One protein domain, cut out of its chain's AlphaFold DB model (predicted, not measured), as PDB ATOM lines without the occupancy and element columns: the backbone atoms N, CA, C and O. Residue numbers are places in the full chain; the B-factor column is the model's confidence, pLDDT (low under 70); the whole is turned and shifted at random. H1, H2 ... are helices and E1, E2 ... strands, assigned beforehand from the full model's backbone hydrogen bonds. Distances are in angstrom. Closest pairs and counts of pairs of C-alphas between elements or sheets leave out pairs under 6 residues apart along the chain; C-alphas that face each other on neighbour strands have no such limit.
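AT A GLANCE: This is residues 53 to 212 of the 264 residues of an uncharacterized protein of Shigella sonnei (UniProt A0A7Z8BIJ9). One twisted sheet of five strands makes the core, with H1 and H2 over one face and H4 and H5 over the other: three layers, helices on both faces of a sheet. H4 reaches from over the edge strand E5 to the short H3, which folds back on H4 away from the sheet. The printed part has 160 residues, with five named helices and five named strands in the order E1 E2 E3 E4 H1 H2 E5 H3 H4 H5. The sheet's order is E4, E3, E2, E1, E5, all antiparallel, and the class is mixed, helices and strands. The whole is compact, with a radius of gyration of the C-alphas of 17.0 A and spans of 54 by 43 by 24 A.

HOW THE PARTS SIT: Start with E1, residues 53 to 62, E2, 71 to 82, E3, 86 to 97, and E4, 100 to 110: a meander, each strand the antiparallel neighbour of the one before, and each successive pair a hairpin. E5, residues 152 to 159, is the antiparallel neighbour of E1. Look for atoms within hydrogen-bond range: N 57 and O 156, 2.8 A, between E1 and E5; N 58 and O 75, 2.8 A, between E1 and E2; N 78 and O 90, 3.0 A, between E2 and E3; N 105 and O 93, 2.9 A, between E4 and E3. H5, residues 196 to 208, is over E3, E2 and E1 at a height over the sheet of 8.2 A; its closest C-alphas to E3 are Ala 205 and Gly 94, 5.0 A. On the same face H4, residues 173 to 191, runs along E5, at 22 degrees on the local plane; their closest C-alphas are Met 191 and Ala 156, 6.1 A. H4 and H5 only just touch, with 3 pairs of C-alphas within 8 A, Leu 188 and Val 199 closest at 6.3 A. H3, residues 164 to 170, is not on the sheet; it forms a helical hairpin with H4, a shallow tilt of 21 degrees, opposite ways, C-alphas 168 and 176 closest at 5.1 A. On the opposite face H1, residues 113 to 134, is over E4 and E3, slantwise to the strands, with C-alphas 115 and 109 closest to each other between H1 and E4, 6.4 A. H2, residues 137 to 145, runs across the strands on that face, at 89 degrees to E2 on the local plane. H1, with residues 124 to 131 alone, touches H2 in a helical hairpin, a steep tilt of 40 degrees, opposite ways; C-alphas 131 and 139 are closest at 5.5 A. In H1, H2, H3, H4 and H5 every O i to N i+4 pair is within hydrogen-bond range.

IN THESE COORDINATES: Find C-alpha 53 at (132.437, 157.876, 134.362), where E1 begins its 26.8 A. E2 measures 33.7 A, E3 35.6 A, E4 29.8 A and E5 22.8 A. H1 starts at C-alpha 113, (139.783, 157.702, 120.019), and runs 31.4 A; H4 runs 26.8 A and H5 18.2 A, ending at C-alpha 208, (143.169, 176.608, 132.830). H2 and H3 are shorter.

THE WHOLE: The C-alphas of Leu 132 and Asn 170, 55.4 A apart, are the two farthest apart. The printed part has no cut, and no link between named elements is long. Confidence is low, with pLDDT under 70, at residues 64 to 68, 81 to 86 and 135; the mean of the printed part is 89.4.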
ATOM      1  N   PRO A  53     131.550 156.737 134.538       91.88
ATOM      2  CA  PRO A  53     132.437 157.876 134.362       91.88
ATOM      3  C   PRO A  53     131.702 159.104 133.817       91.88
ATOM      4  O   PRO A  53     130.960 159.013 132.833       91.88
ATOM      5  N   TYR A  54     131.961 160.264 134.418       92.75
ATOM      6  CA  TYR A  54     131.532 161.573 133.913       92.75
ATOM      7  C   TYR A  54     132.674 162.370 133.270       92.75
ATOM      8  O   TYR A  54     132.411 163.272 132.472       92.75
ATOM      9  N   LEU A  55     133.926 162.043 133.595       95.69
ATOM     10  CA  LEU A  55     135.124 162.680 133.056       95.69
ATOM     11  C   LEU A  55     136.256 161.651 132.985       95.69
ATOM     12  O   LEU A  55     136.525 160.960 133.958       95.69
ATOM     13  N   LYS A  56     136.934 161.565 131.847       96.56
ATOM     14  CA  LYS A  56     138.176 160.813 131.675       96.56
ATOM     15  C   LYS A  56     139.335 161.799 131.615       96.56
ATOM     16  O   LYS A  56     139.231 162.833 130.954       96.56
ATOM     17  N   VAL A  57     140.421 161.481 132.302       97.81
ATOM     18  CA  VAL A  57     141.643 162.287 132.341       97.81
ATOM     19  C   VAL A  57     142.795 161.442 131.830       97.81
ATOM     20  O   VAL A  57     142.999 160.321 132.293       97.81
ATOM     21  N   GLU A  58     143.554 161.983 130.887       97.50
ATOM     22  CA  GLU A  58     144.806 161.410 130.403       97.50
ATOM     23  C   GLU A  58     145.943 162.397 130.651       97.50
ATOM     24  O   GLU A  58     145.795 163.599 130.437       97.50
ATOM     25  N   LEU A  59     147.079 161.886 131.113       96.94
ATOM     26  CA  LEU A  59     148.279 162.650 131.418       96.94
ATOM     27  C   LEU A  59     149.471 161.994 130.720       96.94
ATOM     28  O   LEU A  59     149.878 160.885 131.070       96.94
ATOM     29  N   CYS A  60     150.060 162.714 129.772       95.38
ATOM     30  CA  CYS A  60     151.352 162.390 129.179       95.38
ATOM     31  C   CYS A  60     152.410 163.297 129.803       95.38
ATOM     32  O   CYS A  60     152.234 164.515 129.808       95.38
ATOM     33  N   VAL A  61     153.508 162.736 130.300       93.44
ATOM     34  CA  VAL A  61     154.634 163.501 130.856       93.44
ATOM     35  C   VAL A  61     155.898 163.174 130.073       93.44
ATOM     36  O   VAL A  61     156.125 162.026 129.698       93.44
ATOM     37  N   TRP A  62     156.720 164.193 129.845       92.25
ATOM     38  CA  TRP A  62     158.050 164.101 129.256       92.25
ATOM     39  C   TRP A  62     159.088 164.709 130.199       92.25
ATOM     40  O   TRP A  62     158.827 165.694 130.899       92.25
ATOM     41  N   GLY A  63     160.288 164.133 130.166       80.75
ATOM     42  CA  GLY A  63     161.379 164.447 131.086       80.75
ATOM     43  C   GLY A  63     161.419 163.498 132.286       80.75
ATOM     44  O   GLY A  63     160.434 162.827 132.609       80.75
ATOM     45  N   GLU A  64     162.587 163.401 132.920       67.50
ATOM     46  CA  GLU A  64     162.772 162.568 134.111       67.50
ATOM     47  C   GLU A  64     162.269 163.264 135.384       67.50
ATOM     48  O   GLU A  64     162.333 164.493 135.485       67.50
ATOM     49  N   PRO A  65     161.847 162.495 136.407       60.69
ATOM     50  CA  PRO A  65     161.428 163.058 137.683       60.69
ATOM     51  C   PRO A  65     162.496 163.921 138.371       60.69
ATOM     52  O   PRO A  65     162.160 164.861 139.090       60.69
ATOM     53  N   SER A  66     163.765 163.589 138.125       60.19
ATOM     54  CA  SER A  66     164.987 164.229 138.622       60.19
ATOM     55  C   SER A  66     165.283 165.590 137.977       60.19
ATOM     56  O   SER A  66     166.063 166.368 138.528       60.19
ATOM     57  N   HIS A  67     164.688 165.897 136.819       60.78
ATOM     58  CA  HIS A  67     164.927 167.146 136.104       60.78
ATOM     59  C   HIS A  67     163.983 168.259 136.568       60.78
ATOM     60  O   HIS A  67     162.787 168.053 136.764       60.78
ATOM     61  N   ALA A  68     164.536 169.471 136.689       59.69
ATOM     62  CA  ALA A  68     163.784 170.662 137.085       59.69
ATOM     63  C   ALA A  68     162.736 171.083 136.039       59.69
ATOM     64  O   ALA A  68     161.704 171.634 136.401       59.69
ATOM     65  N   ARG A  69     162.983 170.790 134.754       74.12
ATOM     66  CA  ARG A  69     162.060 171.091 133.656       74.12
ATOM     67  C   ARG A  69     161.308 169.841 133.237       74.12
ATOM     68  O   ARG A  69     161.921 168.871 132.792       74.12
ATOM     69  N   ARG A  70     159.982 169.896 133.334       84.62
ATOM     70  CA  ARG A  70     159.082 168.876 132.797       84.62
ATOM     71  C   ARG A  70     158.097 169.490 131.820       84.62
ATOM     72  O   ARG A  70     157.721 170.658 131.940       84.62
ATOM     73  N   SER A  71     157.662 168.652 130.896       92.94
ATOM     74  CA  SER A  71     156.613 168.957 129.935       92.94
ATOM     75  C   SER A  71     155.494 167.953 130.154       92.94
ATOM     76  O   SER A  71     155.761 166.770 130.360       92.94
ATOM     77  N   ALA A  72     154.248 168.399 130.123       95.31
ATOM     78  CA  ALA A  72     153.106 167.514 130.247       95.31
ATOM     79  C   ALA A  72     151.952 167.960 129.353       95.31
ATOM     80  O   ALA A  72     151.762 169.144 129.089       95.31
ATOM     81  N   LEU A  73     151.171 166.987 128.907       97.00
ATOM     82  CA  LEU A  73     149.940 167.181 128.166       97.00
ATOM     83  C   LEU A  73     148.836 166.497 128.955       97.00
ATOM     84  O   LEU A  73     148.900 165.291 129.195       97.00
ATOM     85  N   VAL A  74     147.835 167.272 129.346       97.88
ATOM     86  CA  VAL A  74     146.654 166.773 130.039       97.88
ATOM     87  C   VAL A  74     145.478 166.847 129.084       97.88
ATOM     88  O   VAL A  74     145.248 167.887 128.463       97.88
ATOM     89  N   VAL A  75     144.744 165.752 128.951       98.06
ATOM     90  CA  VAL A  75     143.565 165.659 128.094       98.06
ATOM     91  C   VAL A  75     142.379 165.254 128.952       98.06
ATOM     92  O   VAL A  75     142.371 164.204 129.586       98.06
ATOM     93  N   PHE A  76     141.366 166.104 128.961       98.00
ATOM     94  CA  PHE A  76     140.103 165.899 129.643       98.00
ATOM     95  C   PHE A  76     139.052 165.543 128.600       98.00
ATOM     96  O   PHE A  76     138.841 166.290 127.645       98.00
ATOM     97  N   VAL A  77     138.389 164.406 128.774       96.31
ATOM     98  CA  VAL A  77     137.398 163.897 127.829       96.31
ATOM     99  C   VAL A  77     136.108 163.633 128.574       96.31
ATOM    100  O   VAL A  77     136.072 162.864 129.532       96.31
ATOM    101  N   ARG A  78     135.016 164.234 128.118       92.50
ATOM    102  CA  ARG A  78     133.689 163.938 128.655       92.50
ATOM    103  C   ARG A  78     132.662 163.806 127.553       92.50
ATOM    104  O   ARG A  78     132.798 164.395 126.482       92.50
ATOM    105  N   LYS A  79     131.596 163.073 127.852       88.94
ATOM    106  CA  LYS A  79     130.426 163.011 126.978       88.94
ATOM    107  C   LYS A  79     129.676 164.336 127.031       88.94
ATOM    108  O   LYS A  79     129.428 164.878 128.108       88.94
ATOM    109  N   GLU A  80     129.300 164.829 125.863       82.25
ATOM    110  CA  GLU A  80     128.434 165.988 125.705       82.25
ATOM    111  C   GLU A  80     127.223 165.574 124.867       82.25
ATOM    112  O   GLU A  80     127.346 165.165 123.707       82.25
ATOM    113  N   ASN A  81     126.041 165.641 125.485       68.19
ATOM    114  CA  ASN A  81     124.774 165.330 124.835       68.19
ATOM    115  C   ASN A  81     124.204 166.610 124.221       68.19
ATOM    116  O   ASN A  81     123.469 167.362 124.861       68.19
ATOM    117  N   LEU A  82     124.529 166.856 122.954       63.56
ATOM    118  CA  LEU A  82     123.836 167.863 122.161       63.56
ATOM    119  C   LEU A  82     122.550 167.229 121.630       63.56
ATOM    120  O   LEU A  82     122.603 166.355 120.765       63.56
ATOM    121  N   ARG A  83     121.395 167.690 122.138       56.16
ATOM    122  CA  ARG A  83     120.038 167.169 121.842       56.16
ATOM    123  C   ARG A  83     119.719 166.980 120.347       56.16
ATOM    124  O   ARG A  83     118.746 166.318 120.014       56.16
ATOM    125  N   THR A  84     120.515 167.554 119.448       50.81
ATOM    126  CA  THR A  84     120.308 167.571 117.996       50.81
ATOM    127  C   THR A  84     121.377 166.842 117.169       50.81
ATOM    128  O   THR A  84     121.201 166.741 115.958       50.81
ATOM    129  N   ARG A  85     122.482 166.343 117.752       53.41
ATOM    130  CA  ARG A  85     123.626 165.798 116.977       53.41
ATOM    131  C   ARG A  85     124.160 164.427 117.419       53.41
ATOM    132  O   ARG A  85     125.165 163.977 116.878       53.41
ATOM    133  N   GLY A  86     123.469 163.732 118.321       65.44
ATOM    134  CA  GLY A  86     123.914 162.433 118.839       65.44
ATOM    135  C   GLY A  86     125.003 162.560 119.912       65.44
ATOM    136  O   GLY A  86     125.283 163.655 120.400       65.44
ATOM    137  N   LEU A  87     125.593 161.428 120.310       76.69
ATOM    138  CA  LEU A  87     126.660 161.377 121.315       76.69
ATOM    139  C   LEU A  87     127.941 162.021 120.768       76.69
ATOM    140  O   LEU A  87     128.553 161.504 119.832       76.69
ATOM    141  N   THR A  88     128.358 163.128 121.383       89.19
ATOM    142  CA  THR A  88     129.619 163.824 121.089       89.19
ATOM    143  C   THR A  88     130.538 163.825 122.306       89.19
ATOM    144  O   THR A  88     130.105 163.560 123.431       89.19
ATOM    145  N   LEU A  89     131.819 164.100 122.086       91.94
ATOM    146  CA  LEU A  89     132.811 164.282 123.137       91.94
ATOM    147  C   LEU A  89     133.225 165.748 123.192       91.94
ATOM    148  O   LEU A  89     133.519 166.352 122.163       91.94
ATOM    149  N   LYS A  90     133.301 166.295 124.403       94.00
ATOM    150  CA  LYS A  90     134.048 167.521 124.675       94.00
ATOM    151  C   LYS A  90     135.445 167.111 125.115       94.00
ATOM    152  O   LYS A  90     135.593 166.439 126.139       94.00
ATOM    153  N   VAL A  91     136.440 167.493 124.324       96.25
ATOM    154  CA  VAL A  91     137.858 167.240 124.574       96.25
ATOM    155  C   VAL A  91     138.521 168.565 124.912       96.25
ATOM    156  O   VAL A  91     138.451 169.520 124.137       96.25
ATOM    157  N   GLN A  92     139.157 168.629 126.074       97.38
ATOM    158  CA  GLN A  92     139.905 169.796 126.522       97.38
ATOM    159  C   GLN A  92     141.355 169.395 126.746       97.38
ATOM    160  O   GLN A  92     141.640 168.417 127.426       97.38
ATOM    161  N   VAL A  93     142.268 170.139 126.140       97.50
ATOM    162  CA  VAL A  93     143.701 169.863 126.151       97.50
ATOM    163  C   VAL A  93     144.396 170.989 126.895       97.50
ATOM    164  O   VAL A  93     144.182 172.152 126.563       97.50
ATOM    165  N   GLY A  94     145.241 170.650 127.864       97.44
ATOM    166  CA  GLY A  94     146.121 171.576 128.566       97.44
ATOM    167  C   GLY A  94     147.577 171.155 128.397       97.44
ATOM    168  O   GLY A  94     147.958 170.065 128.818       97.44
ATOM    169  N   ALA A  95     148.397 172.008 127.785       96.62
ATOM    170  CA  ALA A  95     149.841 171.819 127.725       96.62
ATOM    171  C   ALA A  95     150.498 172.560 128.889       96.62
ATOM    172  O   ALA A  95     150.319 173.769 129.056       96.62
ATOM    173  N   TRP A  96     151.275 171.832 129.676       95.69
ATOM    174  CA  TRP A  96     151.986 172.327 130.842       95.69
ATOM    175  C   TRP A  96     153.489 172.224 130.604       95.69
ATOM    176  O   TRP A  96     153.993 171.209 130.122       95.69
ATOM    177  N   PHE A  97     154.212 173.281 130.945       92.44
ATOM    178  CA  PHE A  97     155.655 173.356 130.810       92.44
ATOM    179  C   PHE A  97     156.240 174.169 131.958       92.44
ATOM    180  O   PHE A  97     155.796 175.287 132.217       92.44
ATOM    181  N   ASP A  98     157.239 173.597 132.629       88.06
ATOM    182  CA  ASP A  98     158.082 174.278 133.620       88.06
ATOM    183  C   ASP A  98     157.293 175.109 134.656       88.06
ATOM    184  O   ASP A  98     157.509 176.306 134.854       88.06
ATOM    185  N   GLY A  99     156.304 174.480 135.296       88.50
ATOM    186  CA  GLY A  99     155.523 175.107 136.366       88.50
ATOM    187  C   GLY A  99     154.253 175.824 135.914       88.50
ATOM    188  O   GLY A  99     153.550 176.367 136.766       88.50
ATOM    189  N   ARG A 100     153.950 175.893 134.609       92.38
ATOM    190  CA  ARG A 100     152.815 176.682 134.098       92.38
ATOM    191  C   ARG A 100     152.090 175.997 132.950       92.38
ATOM    192  O   ARG A 100     152.700 175.345 132.111       92.38
ATOM    193  N   VAL A 101     150.786 176.237 132.854       94.94
ATOM    194  CA  VAL A 101     150.024 175.927 131.639       94.94
ATOM    195  C   VAL A 101     150.361 176.974 130.581       94.94
ATOM    196  O   VAL A 101     150.191 178.169 130.812       94.94
ATOM    197  N   ILE A 102     150.863 176.526 129.433       94.19
ATOM    198  CA  ILE A 102     151.291 177.396 128.330       94.19
ATOM    199  C   ILE A 102     150.270 177.447 127.194       94.19
ATOM    200  O   ILE A 102     150.272 178.395 126.412       94.19
ATOM    201  N   TYR A 103     149.398 176.443 127.095       95.19
ATOM    202  CA  TYR A 103     148.382 176.364 126.054       95.19
ATOM    203  C   TYR A 103     147.169 175.572 126.527       95.19
ATOM    204  O   TYR A 103     147.306 174.573 127.235       95.19
ATOM    205  N   THR A 104     145.994 175.993 126.075       96.62
ATOM    206  CA  THR A 104     144.735 175.283 126.280       96.62
ATOM    207  C   THR A 104     143.935 175.249 124.987       96.62
ATOM    208  O   THR A 104     143.950 176.210 124.220       96.62
ATOM    209  N   ASN A 105     143.192 174.170 124.764       95.88
ATOM    210  CA  ASN A 105     142.246 174.056 123.660       95.88
ATOM    211  C   ASN A 105     140.998 173.294 124.105       95.88
ATOM    212  O   ASN A 105     141.100 172.371 124.909       95.88
ATOM    213  N   THR A 106     139.843 173.655 123.558       95.44
ATOM    214  CA  THR A 106     138.555 173.014 123.835       95.44
ATOM    215  C   THR A 106     137.867 172.739 122.504       95.44
ATOM    216  O   THR A 106     137.576 173.667 121.752       95.44
ATOM    217  N   VAL A 107     137.583 171.470 122.217       94.12
ATOM    218  CA  VAL A 107     136.950 171.039 120.965       94.12
ATOM    219  C   VAL A 107     135.810 170.072 121.264       94.12
ATOM    220  O   VAL A 107     135.930 169.195 122.116       94.12
ATOM    221  N   ILE A 108     134.700 170.225 120.540       92.44
ATOM    222  CA  ILE A 108     133.612 169.245 120.521       92.44
ATOM    223  C   ILE A 108     133.770 168.412 119.252       92.44
ATOM    224  O   ILE A 108     133.740 168.954 118.146       92.44
ATOM    225  N   CYS A 109     133.934 167.104 119.406       90.69
ATOM    226  CA  CYS A 109     134.148 166.175 118.304       90.69
ATOM    227  C   CYS A 109     133.201 164.966 118.394       90.69
ATOM    228  O   CYS A 109     132.566 164.742 119.430       90.69
ATOM    229  N   PRO A 110     133.069 164.170 117.318       90.25
ATOM    230  CA  PRO A 110     132.378 162.889 117.393       90.25
ATOM    231  C   PRO A 110     133.067 161.933 118.380       90.25
ATOM    232  O   PRO A 110     134.194 162.162 118.824       90.25
ATOM    233  N   THR A 111     132.372 160.854 118.736       87.31
ATOM    234  CA  THR A 111     132.942 159.791 119.573       87.31
ATOM    235  C   THR A 111     133.991 158.985 118.808       87.31
ATOM    236  O   THR A 111     133.850 158.777 117.608       87.31
ATOM    237  N   GLY A 112     135.031 158.526 119.506       86.06
ATOM    238  CA  GLY A 112     136.107 157.708 118.938       86.06
ATOM    239  C   GLY A 112     137.492 158.248 119.286       86.06
ATOM    240  O   GLY A 112     137.720 159.459 119.259       86.06
ATOM    241  N   ASP A 113     138.420 157.345 119.602       88.25
ATOM    242  CA  ASP A 113     139.783 157.702 120.019       88.25
ATOM    243  C   ASP A 113     140.546 158.446 118.909       88.25
ATOM    244  O   ASP A 113     141.277 159.397 119.175       88.25
ATOM    245  N   GLU A 114     140.274 158.116 117.646       92.38
ATOM    246  CA  GLU A 114     140.837 158.789 116.470       92.38
ATOM    247  C   GLU A 114     140.522 160.296 116.414       92.38
ATOM    248  O   GLU A 114     141.358 161.097 115.977       92.38
ATOM    249  N   HIS A 115     139.353 160.713 116.914       91.81
ATOM    250  CA  HIS A 115     138.990 162.126 117.013       91.81
ATOM    251  C   HIS A 115     139.687 162.821 118.184       91.81
ATOM    252  O   HIS A 115     140.114 163.965 118.036       91.81
ATOM    253  N   ILE A 116     139.875 162.131 119.313       92.75
ATOM    254  CA  ILE A 116     140.650 162.652 120.449       92.75
ATOM    255  C   ILE A 116     142.104 162.886 120.011       92.75
ATOM    256  O   ILE A 116     142.655 163.972 120.207       92.75
ATOM    257  N   GLU A 117     142.708 161.917 119.322       93.31
ATOM    258  CA  GLU A 117     144.053 162.044 118.754       93.31
ATOM    259  C   GLU A 117     144.151 163.155 117.702       93.31
ATOM    260  O   GLU A 117     145.185 163.819 117.585       93.31
ATOM    261  N   ALA A 118     143.101 163.370 116.904       93.75
ATOM    262  CA  ALA A 118     143.049 164.490 115.970       93.75
ATOM    263  C   ALA A 118     143.093 165.836 116.712       93.75
ATOM    264  O   ALA A 118     143.928 166.673 116.369       93.75
ATOM    265  N   VAL A 119     142.303 166.007 117.778       94.06
ATOM    266  CA  VAL A 119     142.303 167.224 118.614       94.06
ATOM    267  C   VAL A 119     143.673 167.467 119.253       94.06
ATOM    268  O   VAL A 119     144.164 168.600 119.268       94.06
ATOM    269  N   ILE A 120     144.340 166.416 119.737       94.19
ATOM    270  CA  ILE A 120     145.700 166.518 120.286       94.19
ATOM    271  C   ILE A 120     146.686 166.974 119.200       94.19
ATOM    272  O   ILE A 120     147.453 167.918 119.409       94.19
ATOM    273  N   ARG A 121     146.652 166.353 118.014       93.81
ATOM    274  CA  ARG A 121     147.526 166.717 116.884       93.81
ATOM    275  C   ARG A 121     147.291 168.150 116.411       93.81
ATOM    276  O   ARG A 121     148.254 168.855 116.108       93.81
ATOM    277  N   GLU A 122     146.040 168.589 116.354       94.00
ATOM    278  CA  GLU A 122     145.675 169.966 116.018       94.00
ATOM    279  C   GLU A 122     146.183 170.956 117.062       94.00
ATOM    280  O   GLU A 122     146.776 171.966 116.692       94.00
ATOM    281  N   SER A 123     146.059 170.627 118.347       94.25
ATOM    282  CA  SER A 123     146.585 171.434 119.454       94.25
ATOM    283  C   SER A 123     148.108 171.597 119.361       94.25
ATOM    284  O   SER A 123     148.631 172.706 119.465       94.25
ATOM    285  N   ILE A 124     148.840 170.516 119.064       92.75
ATOM    286  CA  ILE A 124     150.295 170.567 118.836       92.75
ATOM    287  C   ILE A 124     150.637 171.403 117.597       92.75
ATOM    288  O   ILE A 124     151.590 172.183 117.617       92.75
ATOM    289  N   ARG A 125     149.867 171.270 116.510       91.69
ATOM    290  CA  ARG A 125     150.061 172.075 115.295       91.69
ATOM    291  C   ARG A 125     149.814 173.562 115.569       91.69
ATOM    292  O   ARG A 125     150.603 174.380 115.109       91.69
ATOM    293  N   ALA A 126     148.787 173.904 116.342       91.75
ATOM    294  CA  ALA A 126     148.499 175.276 116.744       91.75
ATOM    295  C   ALA A 126     149.645 175.871 117.574       91.75
ATOM    296  O   ALA A 126     150.108 176.966 117.264       91.75
ATOM    297  N   MET A 127     150.175 175.124 118.550       91.81
ATOM    298  CA  MET A 127     151.355 175.546 119.315       91.81
ATOM    299  C   MET A 127     152.578 175.791 118.420       91.81
ATOM    300  O   MET A 127     153.281 176.775 118.621       91.81
ATOM    301  N   ARG A 128     152.816 174.954 117.394       90.19
ATOM    302  CA  ARG A 128     153.901 175.180 116.411       90.19
ATOM    303  C   ARG A 128     153.717 176.483 115.642       90.19
ATOM    304  O   ARG A 128     154.678 177.225 115.481       90.19
ATOM    305  N   SER A 129     152.501 176.763 115.179       87.56
ATOM    306  CA  SER A 129     152.206 178.018 114.481       87.56
ATOM    307  C   SER A 129     152.410 179.231 115.390       87.56
ATOM    308  O   SER A 129     152.989 180.220 114.957       87.56
ATOM    309  N   LEU A 130     151.982 179.147 116.653       85.56
ATOM    310  CA  LEU A 130     152.156 180.227 117.628       85.56
ATOM    311  C   LEU A 130     153.626 180.456 117.995       85.56
ATOM    312  O   LEU A 130     154.033 181.605 118.127       85.56
ATOM    313  N   ALA A 131     154.432 179.396 118.107       84.69
ATOM    314  CA  ALA A 131     155.869 179.517 118.350       84.69
ATOM    315  C   ALA A 131     156.562 180.362 117.266       84.69
ATOM    316  O   ALA A 131     157.319 181.270 117.591       84.69
ATOM    317  N   LEU A 132     156.222 180.123 115.992       78.94
ATOM    318  CA  LEU A 132     156.778 180.850 114.843       78.94
ATOM    319  C   LEU A 132     156.321 182.315 114.757       78.94
ATOM    320  O   LEU A 132     157.026 183.138 114.179       78.94
ATOM    321  N   LEU A 133     155.121 182.624 115.256       75.75
ATOM    322  CA  LEU A 133     154.500 183.946 115.120       75.75
ATOM    323  C   LEU A 133     154.797 184.878 116.296       75.75
ATOM    324  O   LEU A 133     154.869 186.089 116.104       75.75
ATOM    325  N   GLU A 134     154.921 184.330 117.504       72.19
ATOM    326  CA  GLU A 134     154.963 185.110 118.746       72.19
ATOM    327  C   GLU A 134     156.318 185.046 119.471       72.19
ATOM    328  O   GLU A 134     156.413 185.557 120.584       72.19
ATOM    329  N   ASP A 135     157.344 184.425 118.867       62.97
ATOM    330  CA  ASP A 135     158.700 184.243 119.429       62.97
ATOM    331  C   ASP A 135     158.672 183.748 120.890       62.97
ATOM    332  O   ASP A 135     159.288 184.282 121.816       62.97
ATOM    333  N   LYS A 136     157.830 182.738 121.127       75.69
ATOM    334  CA  LYS A 136     157.595 182.176 122.459       75.69
ATOM    335  C   LYS A 136     158.507 180.978 122.685       75.69
ATOM    336  O   LYS A 136     158.107 179.841 122.430       75.69
ATOM    337  N   GLN A 137     159.673 181.228 123.285       81.88
ATOM    338  CA  GLN A 137     160.652 180.198 123.672       81.88
ATOM    339  C   GLN A 137     160.021 179.006 124.417       81.88
ATOM    340  O   GLN A 137     160.368 177.855 124.175       81.88
ATOM    341  N   ASN A 138     159.027 179.258 125.278       85.19
ATOM    342  CA  ASN A 138     158.345 178.204 126.037       85.19
ATOM    343  C   ASN A 138     157.611 177.192 125.139       85.19
ATOM    344  O   ASN A 138     157.536 176.014 125.482       85.19
ATOM    345  N   PHE A 139     157.056 177.628 123.999       86.94
ATOM    346  CA  PHE A 139     156.437 176.708 123.044       86.94
ATOM    347  C   PHE A 139     157.486 175.892 122.308       86.94
ATOM    348  O   PHE A 139     157.283 174.696 122.127       86.94
ATOM    349  N   GLU A 140     158.604 176.496 121.913       86.94
ATOM    350  CA  GLU A 140     159.690 175.776 121.246       86.94
ATOM    351  C   GLU A 140     160.290 174.692 122.145       86.94
ATOM    352  O   GLU A 140     160.392 173.536 121.728       86.94
ATOM    353  N   ASP A 141     160.597 175.033 123.398       87.50
ATOM    354  CA  ASP A 141     161.164 174.107 124.380       87.50
ATOM    355  C   ASP A 141     160.189 172.955 124.698       87.50
ATOM    356  O   ASP A 141     160.577 171.777 124.747       87.50
ATOM    357  N   TYR A 142     158.897 173.267 124.842       90.50
ATOM    358  CA  TYR A 142     157.852 172.258 125.002       90.50
ATOM    359  C   TYR A 142     157.755 171.349 123.768       90.50
ATOM    360  O   TYR A 142     157.780 170.122 123.884       90.50
ATOM    361  N   LEU A 143     157.696 171.934 122.568       90.31
ATOM    362  CA  LEU A 143     157.588 171.205 121.303       90.31
ATOM    363  C   LEU A 143     158.803 170.317 121.038       90.31
ATOM    364  O   LEU A 143     158.660 169.265 120.417       90.31
ATOM    365  N   GLN A 144     159.985 170.723 121.498       88.44
ATOM    366  CA  GLN A 144     161.190 169.908 121.444       88.44
ATOM    367  C   GLN A 144     161.105 168.717 122.403       88.44
ATOM    368  O   GLN A 144     161.498 167.614 122.028       88.44
ATOM    369  N   SER A 145     160.538 168.915 123.595       86.06
ATOM    370  CA  SER A 145     160.349 167.855 124.595       86.06
ATOM    371  C   SER A 145     159.393 166.761 124.109       86.06
ATOM    372  O   SER A 145     159.690 165.576 124.234       86.06
ATOM    373  N   VAL A 146     158.269 167.144 123.494       86.62
ATOM    374  CA  VAL A 146     157.219 166.199 123.058       86.62
ATOM    375  C   VAL A 146     157.531 165.464 121.747       86.62
ATOM    376  O   VAL A 146     156.703 164.696 121.264       86.62
ATOM    377  N   LYS A 147     158.704 165.695 121.134       85.06
ATOM    378  CA  LYS A 147     159.180 164.891 119.988       85.06
ATOM    379  C   LYS A 147     159.574 163.474 120.402       85.06
ATOM    380  O   LYS A 147     159.537 162.579 119.562       85.06
ATOM    381  N   ALA A 148     159.994 163.297 121.652       83.56
ATOM    382  CA  ALA A 148     160.304 161.993 122.215       83.56
ATOM    383  C   ALA A 148     159.026 161.271 122.671       83.56
ATOM    384  O   ALA A 148     157.971 161.886 122.845       83.56
ATOM    385  N   GLU A 149     159.133 159.964 122.901       86.50
ATOM    386  CA  GLU A 149     158.070 159.223 123.579       86.50
ATOM    387  C   GLU A 149     157.873 159.750 125.013       86.50
ATOM    388  O   GLU A 149     158.844 160.169 125.656       86.50
ATOM    389  N   PRO A 150     156.626 159.773 125.518       89.44
ATOM    390  CA  PRO A 150     156.355 160.190 126.885       89.44
ATOM    391  C   PRO A 150     157.041 159.246 127.875       89.44
ATOM    392  O   PRO A 150     156.973 158.025 127.744       89.44
ATOM    393  N   THR A 151     157.671 159.814 128.902       89.62
ATOM    394  CA  THR A 151     158.281 159.043 129.993       89.62
ATOM    395  C   THR A 151     157.221 158.374 130.859       89.62
ATOM    396  O   THR A 151     157.450 157.296 131.405       89.62
ATOM    397  N   LEU A 152     156.047 158.999 130.972       92.12
ATOM    398  CA  LEU A 152     154.894 158.457 131.678       92.12
ATOM    399  C   LEU A 152     153.613 158.741 130.897       92.12
ATOM    400  O   LEU A 152     153.389 159.854 130.421       92.12
ATOM    401  N   TYR A 153     152.751 157.730 130.839       94.38
ATOM    402  CA  TYR A 153     151.381 157.839 130.358       94.38
ATOM    403  C   TYR A 153     150.443 157.304 131.436       94.38
ATOM    404  O   TYR A 153     150.555 156.146 131.849       94.38
ATOM    405  N   LEU A 154     149.544 158.156 131.919       96.00
ATOM    406  CA  LEU A 154     148.606 157.858 132.996       96.00
ATOM    407  C   LEU A 154     147.191 158.205 132.545       96.00
ATOM    408  O   LEU A 154     146.980 159.169 131.812       96.00
ATOM    409  N   LYS A 155     146.215 157.418 132.992       96.69
ATOM    410  CA  LYS A 155     144.802 157.646 132.697       96.69
ATOM    411  C   LYS A 155     143.938 157.299 133.897       96.69
ATOM    412  O   LYS A 155     144.252 156.348 134.616       96.69
ATOM    413  N   ALA A 156     142.845 158.024 134.068       96.75
ATOM    414  CA  ALA A 156     141.838 157.723 135.070       96.75
ATOM    415  C   ALA A 156     140.444 158.144 134.619       96.75
ATOM    416  O   ALA A 156     140.270 159.119 133.887       96.75
ATOM    417  N   ASP A 157     139.461 157.413 135.127       96.50
ATOM    418  CA  ASP A 157     138.047 157.692 134.951       96.50
ATOM    419  C   ASP A 157     137.482 158.229 136.266       96.50
ATOM    420  O   ASP A 157     137.566 157.591 137.315       96.50
ATOM    421  N   PHE A 158     136.909 159.425 136.216       95.69
ATOM    422  CA  PHE A 158     136.227 160.046 137.339       95.69
ATOM    423  C   PHE A 158     134.769 159.624 137.272       95.69
ATOM    424  O   PHE A 158     134.062 159.930 136.308       95.69
ATOM    425  N   VAL A 159     134.344 158.881 138.287       94.50
ATOM    426  CA  VAL A 159     133.043 158.213 138.325       94.50
ATOM    427  C   VAL A 159     132.082 158.917 139.265       94.50
ATOM    428  O   VAL A 159     132.490 159.475 140.281       94.50
ATOM    429  N   THR A 160     130.787 158.867 138.949       92.75
ATOM    430  CA  THR A 160     129.749 159.404 139.834       92.75
ATOM    431  C   THR A 160     129.765 158.645 141.172       92.75
ATOM    432  O   THR A 160     129.536 157.429 141.162       92.75
ATOM    433  N   PRO A 161     129.981 159.317 142.322       93.69
ATOM    434  CA  PRO A 161     129.965 158.665 143.630       93.69
ATOM    435  C   PRO A 161     128.617 158.000 143.920       93.69
ATOM    436  O   PRO A 161     127.556 158.543 143.608       93.69
ATOM    437  N   THR A 162     128.643 156.822 144.544       91.62
ATOM    438  CA  THR A 162     127.444 155.986 144.710       91.62
ATOM    439  C   THR A 162     126.382 156.603 145.610       91.62
ATOM    440  O   THR A 162     125.192 156.465 145.345       91.62
ATOM    441  N   ASN A 163     126.804 157.333 146.637       91.06
ATOM    442  CA  ASN A 163     125.937 158.023 147.587       91.06
ATOM    443  C   ASN A 163     125.625 159.476 147.186       91.06
ATOM    444  O   ASN A 163     125.003 160.192 147.972       91.06
ATOM    445  N   LEU A 164     126.045 159.941 145.999       91.19
ATOM    446  CA  LEU A 164     125.960 161.357 145.627       91.19
ATOM    447  C   LEU A 164     124.530 161.901 145.707       91.19
ATOM    448  O   LEU A 164     124.309 162.957 146.293       91.19
ATOM    449  N   LEU A 165     123.563 161.178 145.137       86.38
ATOM    450  CA  LEU A 165     122.163 161.610 145.112       86.38
ATOM    451  C   LEU A 165     121.551 161.647 146.514       86.38
ATOM    452  O   LEU A 165     120.859 162.604 146.854       86.38
ATOM    453  N   ASP A 166     121.851 160.655 147.351       88.06
ATOM    454  CA  ASP A 166     121.368 160.620 148.732       88.06
ATOM    455  C   ASP A 166     121.934 161.780 149.554       88.06
ATOM    456  O   ASP A 166     121.209 162.409 150.328       88.06
ATOM    457  N   VAL A 167     123.219 162.099 149.373       91.62
ATOM    458  CA  VAL A 167     123.842 163.268 150.006       91.62
ATOM    459  C   VAL A 167     123.215 164.559 149.486       91.62
ATOM    460  O   VAL A 167     122.848 165.415 150.288       91.62
ATOM    461  N   LEU A 168     123.025 164.686 148.172       88.94
ATOM    462  CA  LEU A 168     122.426 165.868 147.555       88.94
ATOM    463  C   LEU A 168     121.020 166.150 148.100       88.94
ATOM    464  O   LEU A 168     120.704 167.292 148.421       88.94
ATOM    465  N   ILE A 169     120.194 165.109 148.230       85.00
ATOM    466  CA  ILE A 169     118.801 165.219 148.679       85.00
ATOM    467  C   ILE A 169     118.716 165.509 150.182       85.00
ATOM    468  O   ILE A 169     117.888 166.318 150.597       85.00
ATOM    469  N   ASN A 170     119.541 164.846 151.001       87.62
ATOM    470  CA  ASN A 170     119.382 164.874 152.460       87.62
ATOM    471  C   ASN A 170     120.285 165.888 153.173       87.62
ATOM    472  O   ASN A 170     119.927 166.365 154.246       87.62
ATOM    473  N   LYS A 171     121.463 166.187 152.615       89.94
ATOM    474  CA  LYS A 171     122.473 167.076 153.217       89.94
ATOM    475  C   LYS A 171     122.681 168.361 152.413       89.94
ATOM    476  O   LYS A 171     123.009 169.397 152.979       89.94
ATOM    477  N   GLY A 172     122.395 168.322 151.112       88.50
ATOM    478  CA  GLY A 172     122.396 169.492 150.240       88.50
ATOM    479  C   GLY A 172     123.650 169.623 149.377       88.50
ATOM    480  O   GLY A 172     124.507 168.740 149.310       88.50
ATOM    481  N   ALA A 173     123.734 170.755 148.675       91.19
ATOM    482  CA  ALA A 173     124.734 170.992 147.637       91.19
ATOM    483  C   ALA A 173     126.177 170.995 148.162       91.19
ATOM    484  O   ALA A 173     127.062 170.447 147.510       91.19
ATOM    485  N   SER A 174     126.427 171.598 149.328       93.19
ATOM    486  CA  SER A 174     127.774 171.709 149.903       93.19
ATOM    487  C   SER A 174     128.390 170.344 150.186       93.19
ATOM    488  O   SER A 174     129.526 170.086 149.795       93.19
ATOM    489  N   ASP A 175     127.625 169.452 150.812       94.00
ATOM    490  CA  ASP A 175     128.087 168.103 151.128       94.00
ATOM    491  C   ASP A 175     128.258 167.257 149.867       94.00
ATOM    492  O   ASP A 175     129.240 166.531 149.746       94.00
ATOM    493  N   ALA A 176     127.359 167.396 148.887       93.19
ATOM    494  CA  ALA A 176     127.499 166.712 147.603       93.19
ATOM    495  C   ALA A 176     128.782 167.134 146.866       93.19
ATOM    496  O   ALA A 176     129.493 166.290 146.324       93.19
ATOM    497  N   VAL A 177     129.121 168.428 146.889       94.88
ATOM    498  CA  VAL A 177     130.375 168.941 146.317       94.88
ATOM    499  C   VAL A 177     131.594 168.377 147.045       94.88
ATOM    500  O   VAL A 177     132.578 168.040 146.387       94.88
ATOM    501  N   ASN A 178     131.547 168.247 148.371       95.00
ATOM    502  CA  ASN A 178     132.648 167.653 149.133       95.00
ATOM    503  C   ASN A 178     132.859 166.181 148.763       95.00
ATOM    504  O   ASN A 178     133.990 165.798 148.484       95.00
ATOM    505  N   VAL A 179     131.783 165.396 148.644       95.31
ATOM    506  CA  VAL A 179     131.858 163.988 148.211       95.31
ATOM    507  C   VAL A 179     132.496 163.857 146.827       95.31
ATOM    508  O   VAL A 179     133.339 162.987 146.617       95.31
ATOM    509  N   ILE A 180     132.134 164.733 145.883       94.81
ATOM    510  CA  ILE A 180     132.761 164.758 144.553       94.81
ATOM    511  C   ILE A 180     134.252 165.057 144.688       94.81
ATOM    512  O   ILE A 180     135.066 164.284 144.201       94.81
ATOM    513  N   ARG A 181     134.621 166.131 145.391       94.12
ATOM    514  CA  ARG A 181     136.024 166.548 145.535       94.12
ATOM    515  C   ARG A 181     136.892 165.490 146.206       94.12
ATOM    516  O   ARG A 181     138.018 165.279 145.772       94.12
ATOM    517  N   GLU A 182     136.386 164.837 147.248       94.75
ATOM    518  CA  GLU A 182     137.083 163.743 147.930       94.75
ATOM    519  C   GLU A 182     137.310 162.563 146.981       94.75
ATOM    520  O   GLU A 182     138.426 162.048 146.892       94.75
ATOM    521  N   SER A 183     136.283 162.186 146.213       95.00
ATOM    522  CA  SER A 183     136.385 161.124 145.213       95.00
ATOM    523  C   SER A 183     137.372 161.479 144.096       95.00
ATOM    524  O   SER A 183     138.218 160.662 143.749       95.00
ATOM    525  N   GLU A 184     137.292 162.688 143.539       94.62
ATOM    526  CA  GLU A 184     138.192 163.167 142.484       94.62
ATOM    527  C   GLU A 184     139.640 163.212 142.965       94.62
ATOM    528  O   GLU A 184     140.545 162.759 142.264       94.62
ATOM    529  N   TYR A 185     139.865 163.733 144.172       93.94
ATOM    530  CA  TYR A 185     141.197 163.821 144.753       93.94
ATOM    531  C   TYR A 185     141.795 162.436 145.012       93.94
ATOM    532  O   TYR A 185     142.952 162.211 144.663       93.94
ATOM    533  N   SER A 186     141.008 161.489 145.536       94.38
ATOM    534  CA  SER A 186     141.443 160.095 145.691       94.38
ATOM    535  C   SER A 186     141.861 159.493 144.348       94.38
ATOM    536  O   SER A 186     142.974 158.990 144.224       94.38
ATOM    537  N   THR A 187     141.019 159.623 143.318       95.94
ATOM    538  CA  THR A 187     141.308 159.106 141.972       95.94
ATOM    539  C   THR A 187     142.566 159.737 141.369       95.94
ATOM    540  O   THR A 187     143.356 159.042 140.731       95.94
ATOM    541  N   LEU A 188     142.797 161.037 141.578       95.56
ATOM    542  CA  LEU A 188     144.029 161.705 141.150       95.56
ATOM    543  C   LEU A 188     145.257 161.173 141.878       95.56
ATOM    544  O   LEU A 188     146.280 160.930 141.240       95.56
ATOM    545  N   CYS A 189     145.179 161.015 143.198       95.31
ATOM    546  CA  CYS A 189     146.276 160.471 143.986       95.31
ATOM    547  C   CYS A 189     146.616 159.048 143.534       95.31
ATOM    548  O   CYS A 189     147.797 158.743 143.363       95.31
ATOM    549  N   ASP A 190     145.612 158.218 143.260       95.94
ATOM    550  CA  ASP A 190     145.809 156.863 142.747       95.94
ATOM    551  C   ASP A 190     146.435 156.879 141.344       95.94
ATOM    552  O   ASP A 190     147.461 156.233 141.112       95.94
ATOM    553  N   MET A 191     145.889 157.687 140.426       95.81
ATOM    554  CA  MET A 191     146.408 157.861 139.063       95.81
ATOM    555  C   MET A 191     147.875 158.298 139.068       95.81
ATOM    556  O   MET A 191     148.705 157.734 138.356       95.81
ATOM    557  N   CYS A 192     148.202 159.291 139.892       93.69
ATOM    558  CA  CYS A 192     149.527 159.892 139.988       93.69
ATOM    559  C   CYS A 192     150.466 159.143 140.944       93.69
ATOM    560  O   CYS A 192     151.558 159.638 141.220       93.69
ATOM    561  N   ARG A 193     150.076 157.974 141.476       91.94
ATOM    562  CA  ARG A 193     150.865 157.194 142.453       91.94
ATOM    563  C   ARG A 193     151.336 158.039 143.645       91.94
ATOM    564  O   ARG A 193     152.472 157.918 144.097       91.94
ATOM    565  N   SER A 194     150.464 158.927 144.120       89.50
ATOM    566  CA  SER A 194     150.708 159.896 145.199       89.50
ATOM    567  C   SER A 194     151.852 160.893 144.942       89.50
ATOM    568  O   SER A 194     152.330 161.535 145.877       89.50
ATOM    569  N   GLN A 195     152.281 161.074 143.688       91.25
ATOM    570  CA  GLN A 195     153.242 162.113 143.311       91.25
ATOM    571  C   GLN A 195     152.536 163.474 143.198       91.25
ATOM    572  O   GLN A 195     151.741 163.708 142.284       91.25
ATOM    573  N   LEU A 196     152.787 164.361 144.168       91.00
ATOM    574  CA  LEU A 196     152.081 165.644 144.304       91.00
ATOM    575  C   LEU A 196     152.310 166.590 143.120       91.00
ATOM    576  O   LEU A 196     151.403 167.312 142.724       91.00
ATOM    577  N   ASP A 197     153.501 166.573 142.536       90.75
ATOM    578  CA  ASP A 197     153.842 167.331 141.332       90.75
ATOM    579  C   ASP A 197     152.948 166.958 140.139       90.75
ATOM    580  O   ASP A 197     152.401 167.847 139.488       90.75
ATOM    581  N   LEU A 198     152.718 165.666 139.889       93.38
ATOM    582  CA  LEU A 198     151.808 165.204 138.836       93.38
ATOM    583  C   LEU A 198     150.352 165.588 139.129       93.38
ATOM    584  O   LEU A 198     149.628 166.007 138.225       93.38
ATOM    585  N   VAL A 199     149.927 165.500 140.395       94.88
ATOM    586  CA  VAL A 199     148.595 165.964 140.822       94.88
ATOM    587  C   VAL A 199     148.433 167.463 140.548       94.88
ATOM    588  O   VAL A 199     147.412 167.878 139.998       94.88
ATOM    589  N   HIS A 200     149.441 168.278 140.865       94.31
ATOM    590  CA  HIS A 200     149.420 169.716 140.597       94.31
ATOM    591  C   HIS A 200     149.347 170.037 139.102       94.31
ATOM    592  O   HIS A 200     148.551 170.893 138.725       94.31
ATOM    593  N   ILE A 201     150.079 169.313 138.248       95.19
ATOM    594  CA  ILE A 201     150.005 169.473 136.785       95.19
ATOM    595  C   ILE A 201     148.565 169.293 136.286       95.19
ATOM    596  O   ILE A 201     148.062 170.128 135.531       95.19
ATOM    597  N   VAL A 202     147.886 168.228 136.726       96.75
ATOM    598  CA  VAL A 202     146.501 167.948 136.314       96.75
ATOM    599  C   VAL A 202     145.543 169.017 136.839       96.75
ATOM    600  O   VAL A 202     144.693 169.489 136.087       96.75
ATOM    601  N   ILE A 203     145.696 169.449 138.094       95.62
ATOM    602  CA  ILE A 203     144.856 170.501 138.685       95.62
ATOM    603  C   ILE A 203     145.048 171.841 137.963       95.62
ATOM    604  O   ILE A 203     144.065 172.530 137.688       95.62
ATOM    605  N   ASP A 204     146.284 172.225 137.652       95.81
ATOM    606  CA  ASP A 204     146.579 173.484 136.968       95.81
ATOM    607  C   ASP A 204     146.031 173.477 135.541       95.81
ATOM    608  O   ASP A 204     145.368 174.437 135.135       95.81
ATOM    609  N   ALA A 205     146.216 172.372 134.811       96.75
ATOM    610  CA  ALA A 205     145.599 172.178 133.503       96.75
ATOM    611  C   ALA A 205     144.067 172.224 133.597       96.75
ATOM    612  O   ALA A 205     143.428 172.920 132.814       96.75
ATOM    613  N   GLY A 206     143.476 171.566 134.596       96.06
ATOM    614  CA  GLY A 206     142.032 171.559 134.818       96.06
ATOM    615  C   GLY A 206     141.461 172.952 135.095       96.06
ATOM    616  O   GLY A 206     140.409 173.304 134.564       96.06
ATOM    617  N   LYS A 207     142.168 173.779 135.877       95.56
ATOM    618  CA  LYS A 207     141.805 175.186 136.118       95.56
ATOM    619  C   LYS A 207     141.891 176.026 134.846       95.56
ATOM    620  O   LYS A 207     140.990 176.818 134.595       95.56
ATOM    621  N   ALA A 208     142.957 175.859 134.065       96.00
ATOM    622  CA  ALA A 208     143.169 176.608 132.830       96.00
ATOM    623  C   ALA A 208     142.188 176.202 131.715       96.00
ATOM    624  O   ALA A 208     141.779 177.043 130.921       96.00
ATOM    625  N   CYS A 209     141.764 174.937 131.679       94.81
ATOM    626  CA  CYS A 209     140.745 174.411 130.770       94.81
ATOM    627  C   CYS A 209     139.319 174.713 131.270       94.81
ATOM    628  O   CYS A 209     138.519 173.800 131.475       94.81
ATOM    629  N   ASP A 210     139.005 175.991 131.493       90.50
ATOM    630  CA  ASP A 210     137.683 176.481 131.922       90.50
ATOM    631  C   ASP A 210     137.159 175.853 133.229       90.50
ATOM    632  O   ASP A 210     135.952 175.766 133.457       90.50
ATOM    633  N   GLY A 211     138.057 175.377 134.097       91.69
ATOM    634  CA  GLY A 211     137.664 174.677 135.316       91.69
ATOM    635  C   GLY A 211     136.937 173.356 135.049       91.69
ATOM    636  O   GLY A 211     136.021 173.025 135.800       91.69
ATOM    637  N   VAL A 212     137.327 172.595 134.017       94.19
ATOM    638  CA  VAL A 212     136.672 171.339 133.579       94.19
ATOM    639  C   VAL A 212     136.346 170.368 134.719       94.19
ATOM    640  O   VAL A 212     135.264 169.785 134.760       94.19
TER     641      VAL A 212